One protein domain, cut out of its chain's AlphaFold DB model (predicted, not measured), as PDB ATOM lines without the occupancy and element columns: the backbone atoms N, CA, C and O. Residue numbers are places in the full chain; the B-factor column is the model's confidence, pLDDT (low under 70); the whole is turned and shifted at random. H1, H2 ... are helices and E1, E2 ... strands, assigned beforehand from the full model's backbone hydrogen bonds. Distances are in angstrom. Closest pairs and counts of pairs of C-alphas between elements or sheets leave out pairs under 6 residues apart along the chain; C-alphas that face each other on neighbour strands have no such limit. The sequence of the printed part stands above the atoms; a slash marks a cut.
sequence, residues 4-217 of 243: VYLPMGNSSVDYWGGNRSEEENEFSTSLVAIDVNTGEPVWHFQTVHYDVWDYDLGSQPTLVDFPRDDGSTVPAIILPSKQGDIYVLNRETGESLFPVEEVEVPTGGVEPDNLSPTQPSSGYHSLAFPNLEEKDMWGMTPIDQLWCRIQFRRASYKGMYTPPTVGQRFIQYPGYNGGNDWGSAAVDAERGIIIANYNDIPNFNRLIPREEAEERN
ATOM      1  N   VAL A   4     311.922 220.673 396.251       96.88
ATOM      2  CA  VAL A   4     313.096 220.085 395.599       96.88
ATOM      3  C   VAL A   4     313.183 218.627 396.028       96.88
ATOM      4  O   VAL A   4     313.010 218.326 397.206       96.88
ATOM      5  N   TYR A   5     313.439 217.735 395.072       97.38
ATOM      6  CA  TYR A   5     313.551 216.298 395.308       97.38
ATOM      7  C   TYR A   5     315.021 215.897 395.244       97.38
ATOM      8  O   TYR A   5     315.665 216.080 394.208       97.38
ATOM      9  N   LEU A   6     315.545 215.392 396.354       96.12
ATOM     10  CA  LEU A   6     316.943 215.023 396.522       96.12
ATOM     11  C   LEU A   6     317.055 213.503 396.638       96.12
ATOM     12  O   LEU A   6     316.597 212.945 397.637       96.12
ATOM     13  N   PRO A   7     317.621 212.818 395.631       95.44
ATOM     14  CA  PRO A   7     317.996 211.426 395.794       95.44
ATOM     15  C   PRO A   7     319.222 211.365 396.715       95.44
ATOM     16  O   PRO A   7     320.241 212.010 396.457       95.44
ATOM     17  N   MET A   8     319.086 210.664 397.836       95.19
ATOM     18  CA  MET A   8     320.114 210.580 398.867       95.19
ATOM     19  C   MET A   8     321.041 209.389 398.629       95.19
ATOM     20  O   MET A   8     320.616 208.307 398.215       95.19
ATOM     21  N   GLY A   9     322.311 209.618 398.966       92.69
ATOM     22  CA  GLY A   9     323.340 208.592 399.079       92.69
ATOM     23  C   GLY A   9     323.013 207.541 400.145       92.69
ATOM     24  O   GLY A   9     322.164 207.754 401.016       92.69
ATOM     25  N   ASN A  10     323.750 206.441 400.133       91.31
ATOM     26  CA  ASN A  10     323.948 205.614 401.313       91.31
ATOM     27  C   ASN A  10     324.840 206.373 402.311       91.31
ATOM     28  O   ASN A  10     325.600 207.280 401.955       91.31
ATOM     29  N   SER A  11     324.751 206.013 403.588       90.06
ATOM     30  CA  SER A  11     325.635 206.593 404.599       90.06
ATOM     31  C   SER A  11     327.046 206.029 404.484       90.06
ATOM     32  O   SER A  11     327.238 204.841 404.222       90.06
ATOM     33  N   SER A  12     328.037 206.895 404.714       84.75
ATOM     34  CA  SER A  12     329.448 206.560 404.532       84.75
ATOM     35  C   SER A  12     329.887 205.345 405.344       84.75
ATOM     36  O   SER A  12     329.425 205.104 406.459       84.75
ATOM     37  N   VAL A  13     330.867 204.654 404.757       86.62
ATOM     38  CA  VAL A  13     331.178 203.237 404.954       86.62
ATOM     39  C   VAL A  13     330.105 202.374 404.289       86.62
ATOM     40  O   VAL A  13     329.103 201.982 404.880       86.62
ATOM     41  N   ASP A  14     330.342 202.080 403.015       88.69
ATOM     42  CA  ASP A  14     329.301 201.599 402.102       88.69
ATOM     43  C   ASP A  14     328.813 200.181 402.440       88.69
ATOM     44  O   ASP A  14     327.668 199.826 402.181       88.69
ATOM     45  N   TYR A  15     329.679 199.385 403.076       93.12
ATOM     46  CA  TYR A  15     329.461 197.967 403.376       93.12
ATOM     47  C   TYR A  15     329.375 197.646 404.878       93.12
ATOM     48  O   TYR A  15     329.434 196.474 405.263       93.12
ATOM     49  N   TRP A  16     329.314 198.669 405.736       92.44
ATOM     50  CA  TRP A  16     329.214 198.511 407.189       92.44
ATOM     51  C   TRP A  16     328.565 199.744 407.823       92.44
ATOM     52  O   TRP A  16     329.038 200.857 407.623       92.44
ATOM     53  N   GLY A  17     327.493 199.549 408.589       91.25
ATOM     54  CA  GLY A  17     326.662 200.614 409.143       91.25
ATOM     55  C   GLY A  17     326.783 200.833 410.650       91.25
ATOM     56  O   GLY A  17     326.034 201.637 411.204       91.25
ATOM     57  N   GLY A  18     327.688 200.142 411.340       88.81
ATOM     58  CA  GLY A  18     327.696 200.068 412.805       88.81
ATOM     59  C   GLY A  18     327.994 201.380 413.534       88.81
ATOM     60  O   GLY A  18     327.800 201.460 414.745       88.81
ATOM     61  N   ASN A  19     328.444 202.412 412.820       89.50
ATOM     62  CA  ASN A  19     328.659 203.762 413.341       89.50
ATOM     63  C   ASN A  19     327.648 204.803 412.826       89.50
ATOM     64  O   ASN A  19     327.839 205.986 413.108       89.50
ATOM     65  N   ARG A  20     326.621 204.390 412.074       93.25
ATOM     66  CA  ARG A  20     325.606 205.294 411.520       93.25
ATOM     67  C   ARG A  20     324.611 205.723 412.591       93.25
ATOM     68  O   ARG A  20     324.180 204.903 413.406       93.25
ATOM     69  N   SER A  21     324.234 206.998 412.581       94.44
ATOM     70  CA  SER A  21     323.169 207.523 413.438       94.44
ATOM     71  C   SER A  21     321.789 206.983 413.034       94.44
ATOM     72  O   SER A  21     321.614 206.361 411.984       94.44
ATOM     73  N   GLU A  22     320.786 207.206 413.882       93.00
ATOM     74  CA  GLU A  22     319.400 206.844 413.561       93.00
ATOM     75  C   GLU A  22     318.902 207.638 412.344       93.00
ATOM     76  O   GLU A  22     318.348 207.056 411.417       93.00
ATOM     77  N   GLU A  23     319.216 208.933 412.285       94.25
ATOM     78  CA  GLU A  23     318.852 209.822 411.180       94.25
ATOM     79  C   GLU A  23     319.552 209.436 409.869       94.25
ATOM     80  O   GLU A  23     318.961 209.517 408.793       94.25
ATOM     81  N   GLU A  24     320.806 208.983 409.943       94.44
ATOM     82  CA  GLU A  24     321.515 208.421 408.792       94.44
ATOM     83  C   GLU A  24     320.798 207.182 408.245       94.44
ATOM     84  O   GLU A  24     320.591 207.062 407.039       94.44
ATOM     85  N   ASN A  25     320.359 206.277 409.119       92.94
ATOM     86  CA  ASN A  25     319.627 205.084 408.700       92.94
ATOM     87  C   ASN A  25     318.199 205.397 408.212       92.94
ATOM     88  O   ASN A  25     317.695 204.673 407.356       92.94
ATOM     89  N   GLU A  26     317.570 206.468 408.701       93.75
ATOM     90  CA  GLU A  26     316.249 206.924 408.247       93.75
ATOM     91  C   GLU A  26     316.300 207.548 406.842       93.75
ATOM     92  O   GLU A  26     315.471 207.230 405.995       93.75
ATOM     93  N   PHE A  27     317.284 208.413 406.567       95.56
ATOM     94  CA  PHE A  27     317.330 209.191 405.319       95.56
ATOM     95  C   PHE A  27     318.283 208.649 404.250       95.56
ATOM     96  O   PHE A  27     318.239 209.116 403.107       95.56
ATOM     97  N   SER A  28     319.147 207.688 404.577       94.44
ATOM     98  CA  SER A  28     319.999 207.045 403.570       94.44
ATOM     99  C   SER A  28     319.167 206.295 402.532       94.44
ATOM    100  O   SER A  28     318.059 205.821 402.806       94.44
ATOM    101  N   THR A  29     319.698 206.234 401.309       95.81
ATOM    102  CA  THR A  29     319.132 205.471 400.185       95.81
ATOM    103  C   THR A  29     317.645 205.790 399.947       95.81
ATOM    104  O   THR A  29     316.803 204.927 399.670       95.81
ATOM    105  N   SER A  30     317.318 207.080 400.081       97.19
ATOM    106  CA  SER A  30     315.956 207.611 400.050       97.19
ATOM    107  C   SER A  30     315.816 208.788 399.100       97.19
ATOM    108  O   SER A  30     316.727 209.595 398.942       97.19
ATOM    109  N   LEU A  31     314.644 208.934 398.489       98.06
ATOM    110  CA  LEU A  31     314.267 210.174 397.826       98.06
ATOM    111  C   LEU A  31     313.609 211.097 398.850       98.06
ATOM    112  O   LEU A  31     312.593 210.725 399.429       98.06
ATOM    113  N   VAL A  32     314.149 212.299 399.041       98.06
ATOM    114  CA  VAL A  32     313.648 213.269 400.025       98.06
ATOM    115  C   VAL A  32     313.081 214.492 399.316       98.06
ATOM    116  O   VAL A  32     313.766 215.119 398.508       98.06
ATOM    117  N   ALA A  33     311.843 214.866 399.632       98.25
ATOM    118  CA  ALA A  33     311.283 216.149 399.224       98.25
ATOM    119  C   ALA A  33     311.520 217.204 400.303       98.25
ATOM    120  O   ALA A  33     311.191 216.990 401.468       98.25
ATOM    121  N   ILE A  34     312.045 218.360 399.905       98.00
ATOM    122  CA  ILE A  34     312.335 219.492 400.789       98.00
ATOM    123  C   ILE A  34     311.532 220.712 400.341       98.00
ATOM    124  O   ILE A  34     311.508 221.031 399.148       98.00
ATOM    125  N   ASP A  35     310.911 221.425 401.283       97.81
ATOM    126  CA  ASP A  35     310.278 222.716 400.997       97.81
ATOM    127  C   ASP A  35     311.340 223.788 400.730       97.81
ATOM    128  O   ASP A  35     312.202 224.062 401.563       97.81
ATOM    129  N   VAL A  36     311.281 224.429 399.561       97.44
ATOM    130  CA  VAL A  36     312.298 225.408 399.138       97.44
ATOM    131  C   VAL A  36     312.308 226.689 399.969       97.44
ATOM    132  O   VAL A  36     313.278 227.441 399.909       97.44
ATOM    133  N   ASN A  37     311.233 226.976 400.704       96.88
ATOM    134  CA  ASN A  37     311.122 228.179 401.522       96.88
ATOM    135  C   ASN A  37     311.646 227.951 402.942       96.88
ATOM    136  O   ASN A  37     312.183 228.890 403.530       96.88
ATOM    137  N   THR A  38     311.474 226.745 403.498       97.12
ATOM    138  CA  THR A  38     311.875 226.430 404.883       97.12
ATOM    139  C   THR A  38     313.158 225.608 404.969       97.12
ATOM    140  O   THR A  38     313.875 225.712 405.960       97.12
ATOM    141  N   GLY A  39     313.477 224.825 403.934       96.00
ATOM    142  CA  GLY A  39     314.567 223.851 403.954       96.00
ATOM    143  C   GLY A  39     314.243 222.580 404.745       96.00
ATOM    144  O   GLY A  39     315.136 221.765 404.962       96.00
ATOM    145  N   GLU A  40     312.995 222.398 405.181       96.62
ATOM    146  CA  GLU A  40     312.580 221.245 405.983       96.62
ATOM    147  C   GLU A  40     312.125 220.074 405.091       96.62
ATOM    148  O   GLU A  40     311.481 220.307 404.056       96.62
ATOM    149  N   PRO A  41     312.423 218.814 405.475       96.69
ATOM    150  CA  PRO A  41     311.869 217.638 404.814       96.69
ATOM    151  C   PRO A  41     310.341 217.604 404.923       96.69
ATOM    152  O   PRO A  41     309.778 217.809 405.997       96.69
ATOM    153  N   VAL A  42     309.673 217.313 403.809       97.31
ATOM    154  CA  VAL A  42     308.210 217.179 403.724       97.31
ATOM    155  C   VAL A  42     307.804 215.710 403.757       97.31
ATOM    156  O   VAL A  42     306.889 215.329 404.482       97.31
ATOM    157  N   TRP A  43     308.492 214.888 402.968       98.00
ATOM    158  CA  TRP A  43     308.336 213.439 402.920       98.00
ATOM    159  C   TRP A  43     309.644 212.802 402.439       98.00
ATOM    160  O   TRP A  43     310.466 213.463 401.794       98.00
ATOM    161  N   HIS A  44     309.830 211.517 402.733       97.94
ATOM    162  CA  HIS A  44     310.890 210.703 402.145       97.94
ATOM    163  C   HIS A  44     310.355 209.323 401.744       97.94
ATOM    164  O   HIS A  44     309.366 208.849 402.303       97.94
ATOM    165  N   PHE A  45     310.999 208.699 400.760       98.44
ATOM    166  CA  PHE A  45     310.729 207.326 400.330       98.44
ATOM    167  C   PHE A  45     312.044 206.551 400.266       98.44
ATOM    168  O   PHE A  45     312.905 206.887 399.450       98.44
ATOM    169  N   GLN A  46     312.197 205.541 401.122       97.62
ATOM    170  CA  GLN A  46     313.411 204.733 401.217       97.62
ATOM    171  C   GLN A  46     313.334 203.520 400.285       97.62
ATOM    172  O   GLN A  46     312.337 202.803 400.276       97.62
ATOM    173  N   THR A  47     314.389 203.301 399.497       97.25
ATOM    174  CA  THR A  47     314.470 202.185 398.530       97.25
ATOM    175  C   THR A  47     315.274 200.995 399.043       97.25
ATOM    176  O   THR A  47     315.144 199.898 398.508       97.25
ATOM    177  N   VAL A  48     316.084 201.195 400.087       97.00
ATOM    178  CA  VAL A  48     316.794 200.128 400.798       97.00
ATOM    179  C   VAL A  48     316.844 200.463 402.282       97.00
ATOM    180  O   VAL A  48     317.354 201.510 402.671       97.00
ATOM    181  N   HIS A  49     316.347 199.556 403.113       96.50
ATOM    182  CA  HIS A  49     316.469 199.622 404.562       96.50
ATOM    183  C   HIS A  49     317.869 199.183 404.998       96.50
ATOM    184  O   HIS A  49     318.314 198.096 404.625       96.50
ATOM    185  N   TYR A  50     318.532 199.992 405.830       95.44
ATOM    186  CA  TYR A  50     319.867 199.714 406.384       95.44
ATOM    187  C   TYR A  50     320.879 199.270 405.308       95.44
ATOM    188  O   TYR A  50     321.360 198.136 405.286       95.44
ATOM    189  N   ASP A  51     321.165 200.168 404.367       95.38
ATOM    190  CA  ASP A  51     321.943 199.852 403.167       95.38
ATOM    191  C   ASP A  51     323.428 199.568 403.459       95.38
ATOM    192  O   ASP A  51     324.205 200.479 403.744       95.38
ATOM    193  N   VAL A  52     323.843 198.307 403.348       95.31
ATOM    194  CA  VAL A  52     325.253 197.872 403.431       95.31
ATOM    195  C   VAL A  52     325.771 197.329 402.093       95.31
ATOM    196  O   VAL A  52     326.650 196.461 402.056       95.31
ATOM    197  N   TRP A  53     325.177 197.783 400.990       95.19
ATOM    198  CA  TRP A  53     325.448 197.298 399.639       95.19
ATOM    199  C   TRP A  53     325.799 198.414 398.655       95.19
ATOM    200  O   TRP A  53     325.978 198.120 397.482       95.19
ATOM    201  N   ASP A  54     325.936 199.665 399.086       95.19
ATOM    202  CA  ASP A  54     326.177 200.789 398.166       95.19
ATOM    203  C   ASP A  54     325.081 200.925 397.095       95.19
ATOM    204  O   ASP A  54     325.319 201.087 395.896       95.19
ATOM    205  N   TYR A  55     323.841 200.773 397.541       95.75
ATOM    206  CA  TYR A  55     322.644 200.744 396.716       95.75
ATOM    207  C   TYR A  55     321.900 202.084 396.740       95.75
ATOM    208  O   TYR A  55     320.683 202.139 396.557       95.75
ATOM    209  N   ASP A  56     322.660 203.164 396.898       94.31
ATOM    210  CA  ASP A  56     322.178 204.533 396.897       94.31
ATOM    211  C   ASP A  56     321.413 204.945 395.631       94.31
ATOM    212  O   ASP A  56     321.422 204.283 394.590       94.31
ATOM    213  N   LEU A  57     320.741 206.091 395.718       94.44
ATOM    214  CA  LEU A  57     320.036 206.675 394.587       94.44
ATOM    215  C   LEU A  57     320.962 207.592 393.777       94.44
ATOM    216  O   LEU A  57     320.844 208.814 393.818       94.44
ATOM    217  N   GLY A  58     321.855 207.004 392.980       86.69
ATOM    218  CA  GLY A  58     322.698 207.755 392.036       86.69
ATOM    219  C   GLY A  58     321.921 208.383 390.864       86.69
ATOM    220  O   GLY A  58     322.354 209.368 390.256       86.69
ATOM    221  N   SER A  59     320.740 207.841 390.554       88.25
ATOM    222  CA  SER A  59     319.877 208.282 389.452       88.25
ATOM    223  C   SER A  59     319.041 209.507 389.819       88.25
ATOM    224  O   SER A  59     318.333 209.521 390.825       88.25
ATOM    225  N   GLN A  60     319.045 210.540 388.964       90.88
ATOM    226  CA  GLN A  60     318.154 211.685 389.166       90.88
ATOM    227  C   GLN A  60     316.688 211.281 388.925       90.88
ATOM    228  O   GLN A  60     316.402 210.664 387.900       90.88
ATOM    229  N   PRO A  61     315.735 211.663 389.788       94.50
ATOM    230  CA  PRO A  61     314.319 211.399 389.549       94.50
ATOM    231  C   PRO A  61     313.785 212.203 388.354       94.50
ATOM    232  O   PRO A  61     314.160 213.361 388.153       94.50
ATOM    233  N   THR A  62     312.837 211.634 387.604       95.81
ATOM    234  CA  THR A  62     312.138 212.350 386.522       95.81
ATOM    235  C   THR A  62     310.724 212.731 386.939       95.81
ATOM    236  O   THR A  62     309.920 211.879 387.305       95.81
ATOM    237  N   LEU A  63     310.397 214.020 386.845       95.94
ATOM    238  CA  LEU A  63     309.063 214.552 387.125       95.94
ATOM    239  C   LEU A  63     308.160 214.392 385.901       95.94
ATOM    240  O   LEU A  63     308.499 214.866 384.818       95.94
ATOM    241  N   VAL A  64     306.997 213.774 386.083       96.00
ATOM    242  CA  VAL A  64     306.021 213.535 385.008       96.00
ATOM    243  C   VAL A  64     304.598 213.777 385.491       96.00
ATOM    244  O   VAL A  64     304.319 213.698 386.685       96.00
ATOM    245  N   ASP A  65     303.680 214.044 384.570       96.31
ATOM    246  CA  ASP A  65     302.247 213.928 384.840       96.31
ATOM    247  C   ASP A  65     301.806 212.530 384.385       96.31
ATOM    248  O   ASP A  65     301.599 212.270 383.202       96.31
ATOM    249  N   PHE A  66     301.763 211.594 385.332       95.44
ATOM    250  CA  PHE A  66     301.572 210.171 385.068       95.44
ATOM    251  C   PHE A  66     300.116 209.878 384.684       95.44
ATOM    252  O   PHE A  66     299.215 210.251 385.441       95.44
ATOM    253  N   PRO A  67     299.849 209.227 383.540       93.31
ATOM    254  CA  PRO A  67     298.489 208.976 383.077       93.31
ATOM    255  C   PRO A  67     297.768 207.930 383.939       93.31
ATOM    256  O   PRO A  67     298.370 206.963 384.402       93.31
ATOM    257  N   ARG A  68     296.457 208.109 384.118       90.50
ATOM    258  CA  ARG A  68     295.543 207.131 384.725       90.50
ATOM    259  C   ARG A  68     294.571 206.568 383.692       90.50
ATOM    260  O   ARG A  68     294.279 207.205 382.682       90.50
ATOM    261  N   ASP A  69     294.000 205.407 384.005       89.56
ATOM    262  CA  ASP A  69     293.014 204.723 383.155       89.56
ATOM    263  C   ASP A  69     291.743 205.553 382.898       89.56
ATOM    264  O   ASP A  69     291.061 205.361 381.892       89.56
ATOM    265  N   ASP A  70     291.420 206.494 383.789       92.62
ATOM    266  CA  ASP A  70     290.273 207.400 383.667       92.62
ATOM    267  C   ASP A  70     290.539 208.628 382.771       92.62
ATOM    268  O   ASP A  70     289.658 209.473 382.599       92.62
ATOM    269  N   GLY A  71     291.738 208.728 382.188       91.75
ATOM    270  CA  GLY A  71     292.166 209.840 381.340       91.75
ATOM    271  C   GLY A  71     292.643 211.077 382.107       91.75
ATOM    272  O   GLY A  71     292.996 212.073 381.475       91.75
ATOM    273  N   SER A  72     292.665 211.039 383.443       95.38
ATOM    274  CA  SER A  72     293.322 212.058 384.267       95.38
ATOM    275  C   SER A  72     294.826 211.788 384.406       95.38
ATOM    276  O   SER A  72     295.338 210.758 383.965       95.38
ATOM    277  N   THR A  73     295.549 212.724 385.020       96.25
ATOM    278  CA  THR A  73     296.979 212.575 385.316       96.25
ATOM    279  C   THR A  73     297.270 212.811 386.790       96.25
ATOM    280  O   THR A  73     296.576 213.580 387.458       96.25
ATOM    281  N   VAL A  74     298.343 212.195 387.284       96.75
ATOM    282  CA  VAL A  74     298.874 212.404 388.634       96.75
ATOM    283  C   VAL A  74     300.223 213.094 388.559       96.75
ATOM    284  O   VAL A  74     301.085 212.638 387.811       96.75
ATOM    285  N   PRO A  75     300.453 214.144 389.355       97.50
ATOM    286  CA  PRO A  75     301.783 214.707 389.501       97.50
ATOM    287  C   PRO A  75     302.723 213.660 390.129       97.50
ATOM    288  O   PRO A  75     302.593 213.333 391.305       97.50
ATOM    289  N   ALA A  76     303.666 213.117 389.358       97.69
ATOM    290  CA  ALA A  76     304.475 211.975 389.777       97.69
ATOM    291  C   ALA A  76     305.983 212.170 389.574       97.69
ATOM    292  O   ALA A  76     306.432 213.086 388.877       97.69
ATOM    293  N   ILE A  77     306.746 211.276 390.197       97.69
ATOM    294  CA  ILE A  77     308.182 211.072 390.046       97.69
ATOM    295  C   ILE A  77     308.413 209.628 389.617       97.69
ATOM    296  O   ILE A  77     307.924 208.711 390.268       97.69
ATOM    297  N   ILE A  78     309.183 209.437 388.552       97.38
ATOM    298  CA  ILE A  78     309.771 208.149 388.188       97.38
ATOM    299  C   ILE A  78     311.162 208.095 388.818       97.38
ATOM    300  O   ILE A  78     312.002 208.955 388.538       97.38
ATOM    301  N   LEU A  79     311.377 207.095 389.669       97.12
ATOM    302  CA  LEU A  79     312.597 206.882 390.437       97.12
ATOM    303  C   LEU A  79     313.162 205.487 390.135       97.12
ATOM    304  O   LEU A  79     312.750 204.510 390.761       97.12
ATOM    305  N   PRO A  80     314.079 205.371 389.166       96.00
ATOM    306  CA  PRO A  80     314.895 204.175 389.006       96.00
ATOM    307  C   PRO A  80     315.924 204.065 390.140       96.00
ATOM    308  O   PRO A  80     316.468 205.083 390.571       96.00
ATOM    309  N   SER A  81     316.229 202.846 390.582       95.38
ATOM    310  CA  SER A  81     317.228 202.596 391.625       95.38
ATOM    311  C   SER A  81     318.376 201.690 391.168       95.38
ATOM    312  O   SER A  81     318.281 200.962 390.169       95.38
ATOM    313  N   LYS A  82     319.460 201.672 391.956       94.81
ATOM    314  CA  LYS A  82     320.592 200.751 391.771       94.81
ATOM    315  C   LYS A  82     320.192 199.277 391.901       94.81
ATOM    316  O   LYS A  82     320.843 198.425 391.307       94.81
ATOM    317  N   GLN A  83     319.110 198.951 392.604       94.00
ATOM    318  CA  GLN A  83     318.594 197.578 392.685       94.00
ATOM    319  C   GLN A  83     318.002 197.118 391.342       94.00
ATOM    320  O   GLN A  83     317.941 195.924 391.058       94.00
ATOM    321  N   GLY A  84     317.612 198.066 390.484       94.31
ATOM    322  CA  GLY A  84     316.942 197.823 389.209       94.31
ATOM    323  C   GLY A  84     315.443 198.099 389.247       94.31
ATOM    324  O   GLY A  84     314.825 198.180 388.186       94.31
ATOM    325  N   ASP A  85     314.866 198.283 390.432       95.81
ATOM    326  CA  ASP A  85     313.459 198.633 390.584       95.81
ATOM    327  C   ASP A  85     313.200 200.071 390.121       95.81
ATOM    328  O   ASP A  85     314.021 200.977 390.283       95.81
ATOM    329  N   ILE A  86     312.033 200.277 389.512       96.75
ATOM    330  CA  ILE A  86     311.532 201.596 389.138       96.75
ATOM    331  C   ILE A  86     310.301 201.878 389.980       96.75
ATOM    332  O   ILE A  86     309.275 201.213 389.836       96.75
ATOM    333  N   TYR A  87     310.383 202.897 390.824       97.88
ATOM    334  CA  TYR A  87     309.272 203.379 391.632       97.88
ATOM    335  C   TYR A  87     308.571 204.538 390.924       97.88
ATOM    336  O   TYR A  87     309.210 205.362 390.265       97.88
ATOM    337  N   VAL A  88     307.247 204.621 391.069       97.94
ATOM    338  CA  VAL A  88     306.461 205.768 390.597       97.94
ATOM    339  C   VAL A  88     305.731 206.360 391.789       97.94
ATOM    340  O   VAL A  88     304.794 205.758 392.304       97.94
ATOM    341  N   LEU A  89     306.168 207.533 392.228       98.56
ATOM    342  CA  LEU A  89     305.699 208.176 393.454       98.56
ATOM    343  C   LEU A  89     304.857 209.402 393.116       98.56
ATOM    344  O   LEU A  89     305.179 210.136 392.185       98.56
ATOM    345  N   ASN A  90     303.806 209.673 393.882       98.25
ATOM    346  CA  ASN A  90     303.143 210.970 393.858       98.25
ATOM    347  C   ASN A  90     304.127 212.033 394.367       98.25
ATOM    348  O   ASN A  90     304.581 211.970 395.506       98.25
ATOM    349  N   ARG A  91     304.442 213.038 393.545       97.69
ATOM    350  CA  ARG A  91     305.451 214.052 393.896       97.69
ATOM    351  C   ARG A  91     304.999 214.998 395.015       97.69
ATOM    352  O   ARG A  91     305.817 215.692 395.605       97.69
ATOM    353  N   GLU A  92     303.704 215.048 395.308       97.62
ATOM    354  CA  GLU A  92     303.153 215.886 396.375       97.62
ATOM    355  C   GLU A  92     303.248 215.198 397.739       97.62
ATOM    356  O   GLU A  92     303.519 215.869 398.732       97.62
ATOM    357  N   THR A  93     303.050 213.874 397.783       97.69
ATOM    358  CA  THR A  93     302.891 213.114 399.037       97.69
ATOM    359  C   THR A  93     304.003 212.105 399.318       97.69
ATOM    360  O   THR A  93     304.122 211.656 400.452       97.69
ATOM    361  N   GLY A  94     304.794 211.721 398.313       97.81
ATOM    362  CA  GLY A  94     305.778 210.638 398.411       97.81
ATOM    363  C   GLY A  94     305.172 209.232 398.339       97.81
ATOM    364  O   GLY A  94     305.906 208.250 398.293       97.81
ATOM    365  N   GLU A  95     303.842 209.111 398.292       98.31
ATOM    366  CA  GLU A  95     303.157 207.817 398.234       98.31
ATOM    367  C   GLU A  95     303.345 207.153 396.867       98.31
ATOM    368  O   GLU A  95     303.165 207.786 395.822       98.31
ATOM    369  N   SER A  96     303.656 205.857 396.860       98.19
ATOM    370  CA  SER A  96     303.759 205.093 395.618       98.19
ATOM    371  C   SER A  96     302.399 204.953 394.928       98.19
ATOM    372  O   SER A  96     301.383 204.661 395.558       98.19
ATOM    373  N   LEU A  97     302.382 205.135 393.606       97.94
ATOM    374  CA  LEU A  97     301.200 204.916 392.766       97.94
ATOM    375  C   LEU A  97     300.939 203.428 392.497       97.94
ATOM    376  O   LEU A  97     299.840 203.066 392.079       97.94
ATOM    377  N   PHE A  98     301.940 202.582 392.735       98.06
ATOM    378  CA  PHE A  98     301.881 201.130 392.583       98.06
ATOM    379  C   PHE A  98     302.221 200.450 393.915       98.06
ATOM    380  O   PHE A  98     302.878 201.071 394.756       98.06
ATOM    381  N   PRO A  99     301.800 199.193 394.137       98.19
ATOM    382  CA  PRO A  99     302.176 198.457 395.339       98.19
ATOM    383  C   PRO A  99     303.694 198.450 395.545       98.19
ATOM    384  O   PRO A  99     304.446 198.302 394.583       98.19
ATOM    385  N   VAL A 100     304.122 198.610 396.793       98.50
ATOM    386  CA  VAL A 100     305.501 198.366 397.222       98.50
ATOM    387  C   VAL A 100     305.427 197.210 398.204       98.50
ATOM    388  O   VAL A 100     304.762 197.319 399.235       98.50
ATOM    389  N   GLU A 101     306.005 196.076 397.827       97.81
ATOM    390  CA  GLU A 101     305.973 194.857 398.630       97.81
ATOM    391  C   GLU A 101     307.245 194.747 399.465       97.81
ATOM    392  O   GLU A 101     308.343 194.916 398.946       97.81
ATOM    393  N   GLU A 102     307.102 194.420 400.746       98.19
ATOM    394  CA  GLU A 102     308.231 194.058 401.600       98.19
ATOM    395  C   GLU A 102     308.618 192.602 401.331       98.19
ATOM    396  O   GLU A 102     307.915 191.674 401.744       98.19
ATOM    397  N   VAL A 103     309.723 192.393 400.617       97.50
ATOM    398  CA  VAL A 103     310.221 191.057 400.273       97.50
ATOM    399  C   VAL A 103     311.240 190.585 401.301       97.50
ATOM    400  O   VAL A 103     312.119 191.343 401.701       97.50
ATOM    401  N   GLU A 104     311.141 189.328 401.740       98.12
ATOM    402  CA  GLU A 104     312.122 188.738 402.657       98.12
ATOM    403  C   GLU A 104     313.502 188.655 401.997       98.12
ATOM    404  O   GLU A 104     313.649 188.151 400.879       98.12
ATOM    405  N   VAL A 105     314.527 189.102 402.720       97.31
ATOM    406  CA  VAL A 105     315.912 189.101 402.242       97.31
ATOM    407  C   VAL A 105     316.845 188.376 403.210       97.31
ATOM    408  O   VAL A 105     316.533 188.208 404.393       97.31
ATOM    409  N   PRO A 106     318.015 187.900 402.745       96.06
ATOM    410  CA  PRO A 106     318.967 187.248 403.628       96.06
ATOM    411  C   PRO A 106     319.510 188.208 404.693       96.06
ATOM    412  O   PRO A 106     320.062 189.254 404.377       96.06
ATOM    413  N   THR A 107     319.469 187.783 405.952       91.56
ATOM    414  CA  THR A 107     320.148 188.456 407.068       91.56
ATOM    415  C   THR A 107     321.460 187.744 407.432       91.56
ATOM    416  O   THR A 107     321.806 186.681 406.886       91.56
ATOM    417  N   GLY A 108     322.241 188.335 408.341       90.81
ATOM    418  CA  GLY A 108     323.510 187.785 408.818       90.81
ATOM    419  C   GLY A 108     324.707 188.688 408.516       90.81
ATOM    420  O   GLY A 108     324.644 189.899 408.673       90.81
ATOM    421  N   GLY A 109     325.814 188.088 408.075       90.94
ATOM    422  CA  GLY A 109     327.027 188.836 407.743       90.94
ATOM    423  C   GLY A 109     327.724 189.399 408.980       90.94
ATOM    424  O   GLY A 109     327.751 188.760 410.032       90.94
ATOM    425  N   VAL A 110     328.332 190.572 408.826       92.31
ATOM    426  CA  VAL A 110     329.024 191.291 409.912       92.31
ATOM    427  C   VAL A 110     328.085 191.971 410.906       92.31
ATOM    428  O   VAL A 110     328.500 192.190 412.039       92.31
ATOM    429  N   GLU A 111     326.850 192.281 410.505       90.62
ATOM    430  CA  GLU A 111     325.899 193.075 411.302       90.62
ATOM    431  C   GLU A 111     324.518 192.402 411.380       90.62
ATOM    432  O   GLU A 111     323.510 192.982 410.976       90.62
ATOM    433  N   PRO A 112     324.444 191.155 411.884       89.69
ATOM    434  CA  PRO A 112     323.222 190.353 411.843       89.69
ATOM    435  C   PRO A 112     322.033 190.994 412.564       89.69
ATOM    436  O   PRO A 112     320.900 190.767 412.151       89.69
ATOM    437  N   ASP A 113     322.292 191.768 413.619       91.38
ATOM    438  CA  ASP A 113     321.255 192.361 414.468       91.38
ATOM    439  C   ASP A 113     320.696 193.679 413.903       91.38
ATOM    440  O   ASP A 113     319.625 194.108 414.326       91.38
ATOM    441  N   ASN A 114     321.397 194.308 412.949       91.38
ATOM    442  CA  ASN A 114     321.007 195.604 412.387       91.38
ATOM    443  C   ASN A 114     320.325 195.489 411.016       91.38
ATOM    444  O   ASN A 114     319.564 196.376 410.638       91.38
ATOM    445  N   LEU A 115     320.595 194.419 410.255       93.69
ATOM    446  CA  LEU A 115     320.021 194.262 408.918       93.69
ATOM    447  C   LEU A 115     318.505 194.073 408.972       93.69
ATOM    448  O   LEU A 115     317.996 193.213 409.695       93.69
ATOM    449  N   SER A 116     317.801 194.828 408.128       95.25
ATOM    450  CA  SER A 116     316.367 194.645 407.928       95.25
ATOM    451  C   SER A 116     316.070 193.234 407.391       95.25
ATOM    452  O   SER A 116     316.763 192.772 406.479       95.25
ATOM    453  N   PRO A 117     315.043 192.536 407.915       96.38
ATOM    454  CA  PRO A 117     314.627 191.232 407.399       96.38
ATOM    455  C   PRO A 117     313.913 191.326 406.044       96.38
ATOM    456  O   PRO A 117     313.786 190.312 405.355       96.38
ATOM    457  N   THR A 118     313.445 192.519 405.669       98.19
ATOM    458  CA  THR A 118     312.752 192.783 404.407       98.19
ATOM    459  C   THR A 118     313.316 194.004 403.693       98.19
ATOM    460  O   THR A 118     314.010 194.828 404.296       98.19
ATOM    461  N   GLN A 119     313.047 194.092 402.396       98.00
ATOM    462  CA  GLN A 119     313.362 195.248 401.562       98.00
ATOM    463  C   GLN A 119     312.153 195.599 400.693       98.00
ATOM    464  O   GLN A 119     311.420 194.685 400.297       98.00
ATOM    465  N   PRO A 120     311.958 196.880 400.351       98.00
ATOM    466  CA  PRO A 120     310.883 197.280 399.463       98.00
ATOM    467  C   PRO A 120     311.179 196.796 398.039       98.00
ATOM    468  O   PRO A 120     312.312 196.863 397.562       98.00
ATOM    469  N   SER A 121     310.144 196.326 397.349       97.50
ATOM    470  CA  SER A 121     310.196 195.994 395.929       97.50
ATOM    471  C   SER A 121     309.034 196.625 395.173       97.50
ATOM    472  O   SER A 121     307.887 196.627 395.631       97.50
ATOM    473  N   SER A 122     309.338 197.191 394.009       97.75
ATOM    474  CA  SER A 122     308.363 197.909 393.196       97.75
ATOM    475  C   SER A 122     307.419 196.964 392.453       97.75
ATOM    476  O   SER A 122     307.829 196.179 391.600       97.75
ATOM    477  N   GLY A 123     306.115 197.138 392.665       97.50
ATOM    478  CA  GLY A 123     305.064 196.509 391.867       97.50
ATOM    479  C   GLY A 123     304.845 197.153 390.492       97.50
ATOM    480  O   GLY A 123     303.974 196.701 389.750       97.50
ATOM    481  N   TYR A 124     305.585 198.213 390.142       96.44
ATOM    482  CA  TYR A 124     305.505 198.839 388.819       96.44
ATOM    483  C   TYR A 124     306.371 198.105 387.790       96.44
ATOM    484  O   TYR A 124     305.857 197.560 386.811       96.44
ATOM    485  N   HIS A 125     307.691 198.114 387.989       95.38
ATOM    486  CA  HIS A 125     308.638 197.470 387.087       95.38
ATOM    487  C   HIS A 125     310.003 197.272 387.749       95.38
ATOM    488  O   HIS A 125     310.426 198.097 388.558       95.38
ATOM    489  N   SER A 126     310.714 196.230 387.319       94.88
ATOM    490  CA  SER A 126     312.112 195.995 387.663       94.88
ATOM    491  C   SER A 126     312.908 195.644 386.414       94.88
ATOM    492  O   SER A 126     312.483 194.823 385.599       94.88
ATOM    493  N   LEU A 127     314.068 196.277 386.277       93.75
ATOM    494  CA  LEU A 127     315.091 195.970 385.281       93.75
ATOM    495  C   LEU A 127     316.105 194.945 385.804       93.75
ATOM    496  O   LEU A 127     317.041 194.600 385.084       93.75
ATOM    497  N   ALA A 128     315.952 194.491 387.052       93.75
ATOM    498  CA  ALA A 128     316.883 193.570 387.674       93.75
ATOM    499  C   ALA A 128     316.976 192.254 386.894       93.75
ATOM    500  O   ALA A 128     315.972 191.629 386.537       93.75
ATOM    501  N   PHE A 129     318.207 191.814 386.655       94.62
ATOM    502  CA  PHE A 129     318.458 190.494 386.099       94.62
ATOM    503  C   PHE A 129     318.275 189.416 387.180       94.62
ATOM    504  O   PHE A 129     318.412 189.696 388.375       94.62
ATOM    505  N   PRO A 130     317.970 188.164 386.789       94.44
ATOM    506  CA  PRO A 130     317.889 187.060 387.736       94.44
ATOM    507  C   PRO A 130     319.199 186.859 388.500       94.44
ATOM    508  O   PRO A 130     320.276 187.115 387.969       94.44
ATOM    509  N   ASN A 131     319.107 186.318 389.717       95.38
ATOM    510  CA  ASN A 131     320.288 185.945 390.494       95.38
ATOM    511  C   ASN A 131     321.244 185.056 389.684       95.38
ATOM    512  O   ASN A 131     320.813 184.164 388.951       95.38
ATOM    513  N   LEU A 132     322.544 185.265 389.888       95.75
ATOM    514  CA  LEU A 132     323.588 184.494 389.225       95.75
ATOM    515  C   LEU A 132     323.534 183.019 389.624       95.75
ATOM    516  O   LEU A 132     323.408 182.653 390.793       95.75
ATOM    517  N   GLU A 133     323.745 182.158 388.644       95.69
ATOM    518  CA  GLU A 133     323.942 180.734 388.825       95.69
ATOM    519  C   GLU A 133     325.358 180.331 388.401       95.69
ATOM    520  O   GLU A 133     326.064 181.019 387.664       95.69
ATOM    521  N   GLU A 134     325.786 179.136 388.804       93.44
ATOM    522  CA  GLU A 134     327.101 178.608 388.425       93.44
ATOM    523  C   GLU A 134     327.301 178.529 386.896       93.44
ATOM    524  O   GLU A 134     328.426 178.633 386.391       93.44
ATOM    525  N   LYS A 135     326.213 178.341 386.137       92.56
ATOM    526  CA  LYS A 135     326.254 178.315 384.669       92.56
ATOM    527  C   LYS A 135     326.623 179.673 384.060       92.56
ATOM    528  O   LYS A 135     327.145 179.676 382.949       92.56
ATOM    529  N   ASP A 136     326.412 180.767 384.790       93.50
ATOM    530  CA  ASP A 136     326.651 182.138 384.325       93.50
ATOM    531  C   ASP A 136     328.124 182.548 384.479       93.50
ATOM    532  O   ASP A 136     328.549 183.593 383.993       93.50
ATOM    533  N   MET A 137     328.947 181.701 385.106       94.38
ATOM    534  CA  MET A 137     330.378 181.950 385.248       94.38
ATOM    535  C   MET A 137     331.089 181.918 383.894       94.38
ATOM    536  O   MET A 137     331.157 180.888 383.209       94.38
ATOM    537  N   TRP A 138     331.662 183.065 383.541       89.50
ATOM    538  CA  TRP A 138     332.424 183.256 382.318       89.50
ATOM    539  C   TRP A 138     333.830 182.646 382.412       89.50
ATOM    540  O   TRP A 138     334.445 182.605 383.478       89.50
ATOM    541  N   GLY A 139     334.358 182.200 381.273       90.94
ATOM    542  CA  GLY A 139     335.752 181.795 381.128       90.94
ATOM    543  C   GLY A 139     336.155 181.712 379.661       90.94
ATOM    544  O   GLY A 139     335.408 181.173 378.844       90.94
ATOM    545  N   MET A 140     337.340 182.230 379.324       93.62
ATOM    546  CA  MET A 140     337.879 182.171 377.960       93.62
ATOM    547  C   MET A 140     338.196 180.729 377.541       93.62
ATOM    548  O   MET A 140     338.024 180.357 376.381       93.62
ATOM    549  N   THR A 141     338.634 179.907 378.497       96.06
ATOM    550  CA  THR A 141     338.868 178.470 378.333       96.06
ATOM    551  C   THR A 141     338.028 177.646 379.318       96.06
ATOM    552  O   THR A 141     337.563 178.171 380.335       96.06
ATOM    553  N   PRO A 142     337.872 176.324 379.096       94.44
ATOM    554  CA  PRO A 142     337.219 175.448 380.069       94.44
ATOM    555  C   PRO A 142     337.880 175.447 381.457       94.44
ATOM    556  O   PRO A 142     337.199 175.212 382.453       94.44
ATOM    557  N   ILE A 143     339.190 175.711 381.540       94.50
ATOM    558  CA  ILE A 143     339.916 175.787 382.817       94.50
ATOM    559  C   ILE A 143     339.551 177.081 383.551       94.50
ATOM    560  O   ILE A 143     339.277 177.034 384.749       94.50
ATOM    561  N   ASP A 144     339.473 178.205 382.835       93.94
ATOM    562  CA  ASP A 144     339.063 179.490 383.414       93.94
ATOM    563  C   ASP A 144     337.623 179.420 383.918       93.94
ATOM    564  O   ASP A 144     337.331 179.812 385.047       93.94
ATOM    565  N   GLN A 145     336.729 178.831 383.118       94.88
ATOM    566  CA  GLN A 145     335.337 178.649 383.512       94.88
ATOM    567  C   GLN A 145     335.226 177.749 384.750       94.88
ATOM    568  O   GLN A 145     334.488 178.072 385.682       94.88
ATOM    569  N   LEU A 146     335.970 176.636 384.798       95.25
ATOM    570  CA  LEU A 146     336.019 175.776 385.982       95.25
ATOM    571  C   LEU A 146     336.506 176.553 387.212       95.25
ATOM    572  O   LEU A 146     335.931 176.416 388.291       95.25
ATOM    573  N   TRP A 147     337.538 177.381 387.057       94.69
ATOM    574  CA  TRP A 147     338.064 178.198 388.141       94.69
ATOM    575  C   TRP A 147     337.043 179.222 388.651       94.69
ATOM    576  O   TRP A 147     336.812 179.281 389.860       94.69
ATOM    577  N   CYS A 148     336.366 179.961 387.766       94.75
ATOM    578  CA  CYS A 148     335.309 180.901 388.150       94.75
ATOM    579  C   CYS A 148     334.152 180.198 388.872       94.75
ATOM    580  O   CYS A 148     333.678 180.690 389.892       94.75
ATOM    581  N   ARG A 149     333.759 178.993 388.436       96.19
ATOM    582  CA  ARG A 149     332.753 178.176 389.140       96.19
ATOM    583  C   ARG A 149     333.196 177.756 390.535       96.19
ATOM    584  O   ARG A 149     332.395 177.779 391.468       96.19
ATOM    585  N   ILE A 150     334.471 177.403 390.708       95.81
ATOM    586  CA  ILE A 150     335.029 177.111 392.033       95.81
ATOM    587  C   ILE A 150     334.992 178.365 392.914       95.81
ATOM    588  O   ILE A 150     334.608 178.259 394.077       95.81
ATOM    589  N   GLN A 151     335.356 179.540 392.391       95.38
ATOM    590  CA  GLN A 151     335.282 180.795 393.149       95.38
ATOM    591  C   GLN A 151     333.842 181.129 393.544       95.38
ATOM    592  O   GLN A 151     333.598 181.387 394.719       95.38
ATOM    593  N   PHE A 152     332.894 181.018 392.609       96.69
ATOM    594  CA  PHE A 152     331.465 181.210 392.858       96.69
ATOM    595  C   PHE A 152     330.955 180.314 393.989       96.69
ATOM    596  O   PHE A 152     330.393 180.803 394.960       96.69
ATOM    597  N   ARG A 153     331.247 179.006 393.935       96.31
ATOM    598  CA  ARG A 153     330.845 178.049 394.983       96.31
ATOM    599  C   ARG A 153     331.503 178.295 396.339       96.31
ATOM    600  O   ARG A 153     330.983 177.856 397.360       96.31
ATOM    601  N   ARG A 154     332.686 178.912 396.358       96.38
ATOM    602  CA  ARG A 154     333.401 179.255 397.596       96.38
ATOM    603  C   ARG A 154     332.951 180.592 398.172       96.38
ATOM    604  O   ARG A 154     333.229 180.849 399.344       96.38
ATOM    605  N   ALA A 155     332.302 181.431 397.374       97.00
ATOM    606  CA  ALA A 155     331.774 182.711 397.803       97.00
ATOM    607  C   ALA A 155     330.470 182.543 398.590       97.00
ATOM    608  O   ALA A 155     329.737 181.571 398.410       97.00
ATOM    609  N   SER A 156     330.162 183.512 399.447       96.88
ATOM    610  CA  SER A 156     328.795 183.718 399.918       96.88
ATOM    611  C   SER A 156     328.011 184.403 398.802       96.88
ATOM    612  O   SER A 156     328.388 185.488 398.366       96.88
ATOM    613  N   TYR A 157     326.939 183.778 398.328       97.44
ATOM    614  CA  TYR A 157     325.981 184.414 397.431       97.44
ATOM    615  C   TYR A 157     324.580 183.913 397.761       97.44
ATOM    616  O   TYR A 157     324.300 182.716 397.706       97.44
ATOM    617  N   LYS A 158     323.725 184.843 398.169       96.69
ATOM    618  CA  LYS A 158     322.338 184.624 398.586       96.69
ATOM    619  C   LYS A 158     321.369 185.533 397.814       96.69
ATOM    620  O   LYS A 158     320.249 185.745 398.263       96.69
ATOM    621  N   GLY A 159     321.803 186.060 396.667       96.12
ATOM    622  CA  GLY A 159     321.058 187.009 395.836       96.12
ATOM    623  C   GLY A 159     321.473 188.466 396.047       96.12
ATOM    624  O   GLY A 159     322.526 188.740 396.625       96.12
ATOM    625  N   MET A 160     320.641 189.392 395.568       95.56
ATOM    626  CA  MET A 160     320.895 190.842 395.557       95.56
ATOM    627  C   MET A 160     321.352 191.423 396.895       95.56
ATOM    628  O   MET A 160     322.319 192.182 396.935       95.56
ATOM    629  N   TYR A 161     320.716 191.006 397.986       96.56
ATOM    630  CA  TYR A 161     321.016 191.465 399.343       96.56
ATOM    631  C   TYR A 161     321.911 190.472 400.095       96.56
ATOM    632  O   TYR A 161     321.685 190.161 401.260       96.56
ATOM    633  N   THR A 162     322.923 189.906 399.426       97.50
ATOM    634  CA  THR A 162     323.916 189.050 400.095       97.50
ATOM    635  C   THR A 162     324.666 189.872 401.150       97.50
ATOM    636  O   THR A 162     325.353 190.819 400.770       97.50
ATOM    637  N   PRO A 163     324.598 189.535 402.453       96.19
ATOM    638  CA  PRO A 163     325.250 190.336 403.484       96.19
ATOM    639  C   PRO A 163     326.781 190.326 403.341       96.19
ATOM    640  O   PRO A 163     327.346 189.251 403.084       96.19
ATOM    641  N   PRO A 164     327.466 191.462 403.566       96.00
ATOM    642  CA  PRO A 164     328.924 191.522 403.575       96.00
ATOM    643  C   PRO A 164     329.574 190.563 404.586       96.00
ATOM    644  O   PRO A 164     329.038 190.290 405.667       96.00
ATOM    645  N   THR A 165     330.764 190.044 404.253       95.00
ATOM    646  CA  THR A 165     331.494 189.055 405.072       95.00
ATOM    647  C   THR A 165     332.984 189.375 405.231       95.00
ATOM    648  O   THR A 165     333.630 189.855 404.302       95.00
ATOM    649  N   VAL A 166     333.550 189.030 406.398       90.75
ATOM    650  CA  VAL A 166     334.956 189.300 406.775       90.75
ATOM    651  C   VAL A 166     335.923 188.133 406.501       90.75
ATOM    652  O   VAL A 166     337.088 188.340 406.161       90.75
ATOM    653  N   GLY A 167     335.467 186.883 406.629       86.75
ATOM    654  CA  GLY A 167     336.305 185.676 406.468       86.75
ATOM    655  C   GLY A 167     336.098 184.919 405.153       86.75
ATOM    656  O   GLY A 167     336.826 183.980 404.839       86.75
ATOM    657  N   GLN A 168     335.098 185.325 404.380       93.06
ATOM    658  CA  GLN A 168     334.710 184.725 403.111       93.06
ATOM    659  C   GLN A 168     334.555 185.856 402.098       93.06
ATOM    660  O   GLN A 168     334.234 186.981 402.482       93.06
ATOM    661  N   ARG A 169     334.801 185.584 400.815       96.19
ATOM    662  CA  ARG A 169     334.367 186.518 399.775       96.19
ATOM    663  C   ARG A 169     332.866 186.398 399.585       96.19
ATOM    664  O   ARG A 169     332.341 185.288 399.645       96.19
ATOM    665  N   PHE A 170     332.202 187.507 399.327       97.12
ATOM    666  CA  PHE A 170     330.799 187.536 398.957       97.12
ATOM    667  C   PHE A 170     330.648 188.094 397.547       97.12
ATOM    668  O   PHE A 170     331.474 188.883 397.084       97.12
ATOM    669  N   ILE A 171     329.620 187.629 396.849       97.12
ATOM    670  CA  ILE A 171     329.225 188.183 395.559       97.12
ATOM    671  C   ILE A 171     328.104 189.176 395.814       97.12
ATOM    672  O   ILE A 171     327.144 188.869 396.518       97.12
ATOM    673  N   GLN A 172     328.240 190.349 395.221       96.56
ATOM    674  CA  GLN A 172     327.212 191.371 395.176       96.56
ATOM    675  C   GLN A 172     326.739 191.499 393.727       96.56
ATOM    676  O   GLN A 172     327.568 191.618 392.820       96.56
ATOM    677  N   TYR A 173     325.429 191.406 393.510       96.00
ATOM    678  CA  TYR A 173     324.841 191.471 392.177       96.00
ATOM    679  C   TYR A 173     323.371 191.933 392.228       96.00
ATOM    680  O   TYR A 173     322.567 191.185 392.790       96.00
ATOM    681  N   PRO A 174     323.005 193.087 391.630       94.31
ATOM    682  CA  PRO A 174     323.874 194.025 390.906       94.31
ATOM    683  C   PRO A 174     325.008 194.565 391.787       94.31
ATOM    684  O   PRO A 174     324.912 194.547 393.005       94.31
ATOM    685  N   GLY A 175     326.132 194.942 391.185       93.62
ATOM    686  CA  GLY A 175     327.272 195.492 391.915       93.62
ATOM    687  C   GLY A 175     326.999 196.878 392.513       93.62
ATOM    688  O   GLY A 175     325.894 197.399 392.416       93.62
ATOM    689  N   TYR A 176     328.024 197.517 393.071       89.69
ATOM    690  CA  TYR A 176     327.945 198.868 393.642       89.69
ATOM    691  C   TYR A 176     327.611 199.945 392.593       89.69
ATOM    692  O   TYR A 176     326.968 200.938 392.903       89.69
ATOM    693  N   ASN A 177     327.952 199.718 391.316       87.81
ATOM    694  CA  ASN A 177     327.477 200.541 390.189       87.81
ATOM    695  C   ASN A 177     325.982 200.315 389.870       87.81
ATOM    696  O   ASN A 177     325.481 200.828 388.869       87.81
ATOM    697  N   GLY A 178     325.298 199.476 390.655       86.06
ATOM    698  CA  GLY A 178     323.886 199.139 390.546       86.06
ATOM    699  C   GLY A 178     323.450 198.667 389.166       86.06
ATOM    700  O   GLY A 178     324.255 198.247 388.347       86.06
ATOM    701  N   GLY A 179     322.146 198.737 388.929       85.62
ATOM    702  CA  GLY A 179     321.502 198.686 387.627       85.62
ATOM    703  C   GLY A 179     321.441 200.078 387.006       85.62
ATOM    704  O   GLY A 179     322.307 200.441 386.210       85.62
ATOM    705  N   ASN A 180     320.412 200.860 387.360       91.38
ATOM    706  CA  ASN A 180     320.304 202.254 386.928       91.38
ATOM    707  C   ASN A 180     320.959 203.175 387.961       91.38
ATOM    708  O   ASN A 180     320.452 203.365 389.066       91.38
ATOM    709  N   ASP A 181     322.101 203.725 387.573       89.62
ATOM    710  CA  ASP A 181     322.982 204.514 388.427       89.62
ATOM    711  C   ASP A 181     323.246 205.889 387.774       89.62
ATOM    712  O   ASP A 181     322.366 206.445 387.111       89.62
ATOM    713  N   TRP A 182     324.453 206.448 387.891       80.06
ATOM    714  CA  TRP A 182     324.854 207.705 387.245       80.06
ATOM    715  C   TRP A 182     324.532 207.698 385.733       80.06
ATOM    716  O   TRP A 182     325.201 207.049 384.928       80.06
ATOM    717  N   GLY A 183     323.478 208.422 385.345       80.38
ATOM    718  CA  GLY A 183     322.925 208.434 383.983       80.38
ATOM    719  C   GLY A 183     321.395 208.498 383.943       80.38
ATOM    720  O   GLY A 183     320.848 209.099 383.016       80.38
ATOM    721  N   SER A 184     320.729 207.980 384.985       85.88
ATOM    722  CA  SER A 184     319.268 207.985 385.155       85.88
ATOM    723  C   SER A 184     318.497 207.342 383.978       85.88
ATOM    724  O   SER A 184     319.038 206.569 383.186       85.88
ATOM    725  N   ALA A 185     317.197 207.614 383.877       91.81
ATOM    726  CA  ALA A 185     316.316 207.228 382.792       91.81
ATOM    727  C   ALA A 185     315.738 208.470 382.098       91.81
ATOM    728  O   ALA A 185     315.428 209.480 382.729       91.81
ATOM    729  N   ALA A 186     315.541 208.378 380.786       93.69
ATOM    730  CA  ALA A 186     314.822 209.372 380.000       93.69
ATOM    731  C   ALA A 186     313.358 208.957 379.824       93.69
ATOM    732  O   ALA A 186     313.060 207.779 379.616       93.69
ATOM    733  N   VAL A 187     312.445 209.928 379.851       94.69
ATOM    734  CA  VAL A 187     311.007 209.688 379.671       94.69
ATOM    735  C   VAL A 187     310.479 210.490 378.486       94.69
ATOM    736  O   VAL A 187     310.570 211.716 378.459       94.69
ATOM    737  N   ASP A 188     309.897 209.795 377.510       95.06
ATOM    738  CA  ASP A 188     309.090 210.382 376.440       95.06
ATOM    739  C   ASP A 188     307.618 210.350 376.867       95.06
ATOM    740  O   ASP A 188     306.945 209.322 376.761       95.06
ATOM    741  N   ALA A 189     307.125 211.479 377.377       89.12
ATOM    742  CA  ALA A 189     305.763 211.599 377.894       89.12
ATOM    743  C   ALA A 189     304.680 211.574 376.797       89.12
ATOM    744  O   ALA A 189     303.538 211.232 377.089       89.12
ATOM    745  N   GLU A 190     305.010 211.905 375.542       90.12
ATOM    746  CA  GLU A 190     304.045 211.846 374.433       90.12
ATOM    747  C   GLU A 190     303.818 210.406 373.973       90.12
ATOM    748  O   GLU A 190     302.694 210.015 373.657       90.12
ATOM    749  N   ARG A 191     304.896 209.612 373.923       93.31
ATOM    750  CA  ARG A 191     304.849 208.207 373.489       93.31
ATOM    751  C   ARG A 191     304.659 207.221 374.639       93.31
ATOM    752  O   ARG A 191     304.380 206.056 374.372       93.31
ATOM    753  N   GLY A 192     304.818 207.667 375.885       91.56
ATOM    754  CA  GLY A 192     304.745 206.817 377.074       91.56
ATOM    755  C   GLY A 192     305.907 205.826 377.165       91.56
ATOM    756  O   GLY A 192     305.692 204.662 377.491       91.56
ATOM    757  N   ILE A 193     307.126 206.259 376.825       94.50
ATOM    758  CA  ILE A 193     308.319 205.399 376.793       94.50
ATOM    759  C   ILE A 193     309.299 205.837 377.880       94.50
ATOM    760  O   ILE A 193     309.621 207.018 377.986       94.50
ATOM    761  N   ILE A 194     309.818 204.871 378.636       94.50
ATOM    762  CA  ILE A 194     310.971 205.048 379.524       94.50
ATOM    763  C   ILE A 194     312.178 204.381 378.859       94.50
ATOM    764  O   ILE A 194     312.095 203.232 378.423       94.50
ATOM    765  N   ILE A 195     313.293 205.101 378.768       94.62
ATOM    766  CA  ILE A 195     314.574 204.602 378.265       94.62
ATOM    767  C   ILE A 195     315.572 204.684 379.415       94.62
ATOM    768  O   ILE A 195     315.975 205.777 379.800       94.62
ATOM    769  N   ALA A 196     315.972 203.536 379.950       91.75
ATOM    770  CA  ALA A 196     316.920 203.438 381.055       91.75
ATOM    771  C   ALA A 196     318.142 202.617 380.633       91.75
ATOM    772  O   ALA A 196     318.007 201.615 379.924       91.75
ATOM    773  N   ASN A 197     319.333 203.029 381.066       89.38
ATOM    774  CA  ASN A 197     320.510 202.164 381.032       89.38
ATOM    775  C   ASN A 197     320.507 201.225 382.243       89.38
ATOM    776  O   ASN A 197     319.934 201.537 383.285       89.38
ATOM    777  N   TYR A 198     321.182 200.088 382.109       91.56
ATOM    778  CA  TYR A 198     321.359 199.137 383.197       91.56
ATOM    779  C   TYR A 198     322.787 198.594 383.164       91.56
ATOM    780  O   TYR A 198     323.236 198.117 382.118       91.56
ATOM    781  N   ASN A 199     323.496 198.675 384.287       91.81
ATOM    782  CA  ASN A 199     324.797 198.045 384.456       91.81
ATOM    783  C   ASN A 199     324.600 196.601 384.944       91.81
ATOM    784  O   ASN A 199     324.073 196.352 386.021       91.81
ATOM    785  N   ASP A 200     325.043 195.633 384.144       91.88
ATOM    786  CA  ASP A 200     324.980 194.206 384.477       91.88
ATOM    787  C   ASP A 200     326.371 193.703 384.894       91.88
ATOM    788  O   ASP A 200     327.090 193.065 384.122       91.88
ATOM    789  N   ILE A 201     326.818 194.112 386.088       90.56
ATOM    790  CA  ILE A 201     328.182 193.854 386.576       90.56
ATOM    791  C   ILE A 201     328.137 193.392 388.039       90.56
ATOM    792  O   ILE A 201     327.641 194.134 388.886       90.56
ATOM    793  N   PRO A 202     328.682 192.207 388.376       93.62
ATOM    794  CA  PRO A 202     328.833 191.774 389.761       93.62
ATOM    795  C   PRO A 202     330.129 192.288 390.395       93.62
ATOM    796  O   PRO A 202     331.142 192.478 389.717       93.62
ATOM    797  N   ASN A 203     330.145 192.386 391.723       95.06
ATOM    798  CA  ASN A 203     331.372 192.561 392.496       95.06
ATOM    799  C   ASN A 203     331.719 191.307 393.300       95.06
ATOM    800  O   ASN A 203     330.850 190.567 393.762       95.06
ATOM    801  N   PHE A 204     333.021 191.084 393.474       94.75
ATOM    802  CA  PHE A 204     333.569 189.970 394.239       94.75
ATOM    803  C   PHE A 204     334.344 190.512 395.438       94.75
ATOM    804  O   PHE A 204     335.551 190.753 395.378       94.75
ATOM    805  N   ASN A 205     333.614 190.717 396.526       94.69
ATOM    806  CA  ASN A 205     334.020 191.561 397.639       94.69
ATOM    807  C   ASN A 205     334.456 190.737 398.853       94.69
ATOM    808  O   ASN A 205     334.116 189.562 399.004       94.69
ATOM    809  N   ARG A 206     335.212 191.365 399.755       92.69
ATOM    810  CA  ARG A 206     335.473 190.872 401.113       92.69
ATOM    811  C   ARG A 206     335.776 192.059 402.009       92.69
ATOM    812  O   ARG A 206     336.616 192.879 401.661       92.69
ATOM    813  N   LEU A 207     335.154 192.086 403.180       92.94
ATOM    814  CA  LEU A 207     335.523 193.037 404.214       92.94
ATOM    815  C   LEU A 207     336.814 192.595 404.892       92.94
ATOM    816  O   LEU A 207     336.979 191.430 405.259       92.94
ATOM    817  N   ILE A 208     337.730 193.537 405.059       92.00
ATOM    818  CA  ILE A 208     339.002 193.306 405.731       92.00
ATOM    819  C   ILE A 208     338.931 194.013 407.089       92.00
ATOM    820  O   ILE A 208     338.668 195.217 407.128       92.00
ATOM    821  N   PRO A 209     339.131 193.301 408.214       91.44
ATOM    822  CA  PRO A 209     339.227 193.938 409.521       91.44
ATOM    823  C   PRO A 209     340.366 194.947 409.523       91.44
ATOM    824  O   PRO A 209     341.418 194.688 408.942       91.44
ATOM    825  N   ARG A 210     340.207 196.063 410.232       88.31
ATOM    826  CA  ARG A 210     341.247 197.096 410.270       88.31
ATOM    827  C   ARG A 210     342.598 196.605 410.782       88.31
ATOM    828  O   ARG A 210     343.609 196.992 410.223       88.31
ATOM    829  N   GLU A 211     342.610 195.697 411.755       90.69
ATOM    830  CA  GLU A 211     343.837 195.035 412.227       90.69
ATOM    831  C   GLU A 211     344.560 194.296 411.082       90.69
ATOM    832  O   GLU A 211     345.751 194.503 410.872       90.69
ATOM    833  N   GLU A 212     343.827 193.529 410.259       91.75
ATOM    834  CA  GLU A 212     344.391 192.857 409.073       91.75
ATOM    835  C   GLU A 212     344.867 193.883 408.024       91.75
ATOM    836  O   GLU A 212     345.901 193.689 407.384       91.75
ATOM    837  N   ALA A 213     344.129 194.982 407.837       90.31
ATOM    838  CA  ALA A 213     344.504 196.036 406.897       90.31
ATOM    839  C   ALA A 213     345.804 196.747 407.309       90.31
ATOM    840  O   ALA A 213     346.673 196.968 406.464       90.31
ATOM    841  N   GLU A 214     345.968 197.049 408.600       91.44
ATOM    842  CA  GLU A 214     347.170 197.662 409.173       91.44
ATOM    843  C   GLU A 214     348.384 196.728 409.073       91.44
ATOM    844  O   GLU A 214     349.447 197.152 408.617       91.44
ATOM    845  N   GLU A 215     348.225 195.440 409.399       92.94
ATOM    846  CA  GLU A 215     349.283 194.428 409.245       92.94
ATOM    847  C   GLU A 215     349.762 194.292 407.796       92.94
ATOM    848  O   GLU A 215     350.950 194.092 407.528       92.94
ATOM    849  N   ARG A 216     348.830 194.403 406.846       91.06
ATOM    850  CA  ARG A 216     349.099 194.302 405.407       91.06
ATOM    851  C   ARG A 216     349.496 195.636 404.775       91.06
ATOM    852  O   ARG A 216     349.776 195.655 403.576       91.06
ATOM    853  N   ASN A 217     349.547 196.720 405.556       90.31
ATOM    854  CA  ASN A 217     349.806 198.084 405.098       90.31
ATOM    855  C   ASN A 217     348.908 198.497 403.912       90.31
ATOM    856  O   ASN A 217     349.371 199.126 402.958       90.31
TER     857      ASN A 217
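This is residues 4 to 217 of the 243 residues of an uncharacterized protein of Halomonas olivaria (UniProt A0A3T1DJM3). With little regular structure, the domain is a set of small antiparallel sheets: E4 E5 E6 has the pair E7 E8 by its edge strand E6 and the pair E10 E11 by its edge strand E4, E1 E2 E3 is a separate sheet, and the short pair E9 E12 lies with H2 toward the other end of the longest axis, where residues 210 to 217, with H3, stick out. Printed are 214 residues, with three named helices and twelve named strands, E1 H1 E2 to E8 H2 E9 to E12 H3, mixed in class, under half in named elements. The whole is compact, radius of gyration of the C-alphas 19.0 A, spanning 58 by 41 by 29 A.

E4 is residues 62 to 67, E5 73 to 80, 20.1 A long, E6 85 to 90, E1 4 to 7, E2 30 to 35, E3 41 to 46, E7 100 to 104, E8 118 to 122, E9 170 to 172, E12 203 to 205, E10 185 to 188, E11 193 to 196, H1 22 to 27, H2 142 to 154, H3 210 to 215. C-alpha 4 is at (313.096, 220.085, 395.599), C-alpha 215 at (349.283, 194.428, 409.245).

E4 E5 E6 is a meander, antiparallel neighbours in chain order; N 64 and O 76, 2.9 A, are within hydrogen-bond range. The closest C-alphas of E6 and E8, Tyr 87 and Ser 122, are 5.8 A apart. In H1, H2 and H3 every O i to N i+4 pair is within range.

The printed part has no cut; E8 to H2 is a long link; no printed residue is under 70 in pLDDT.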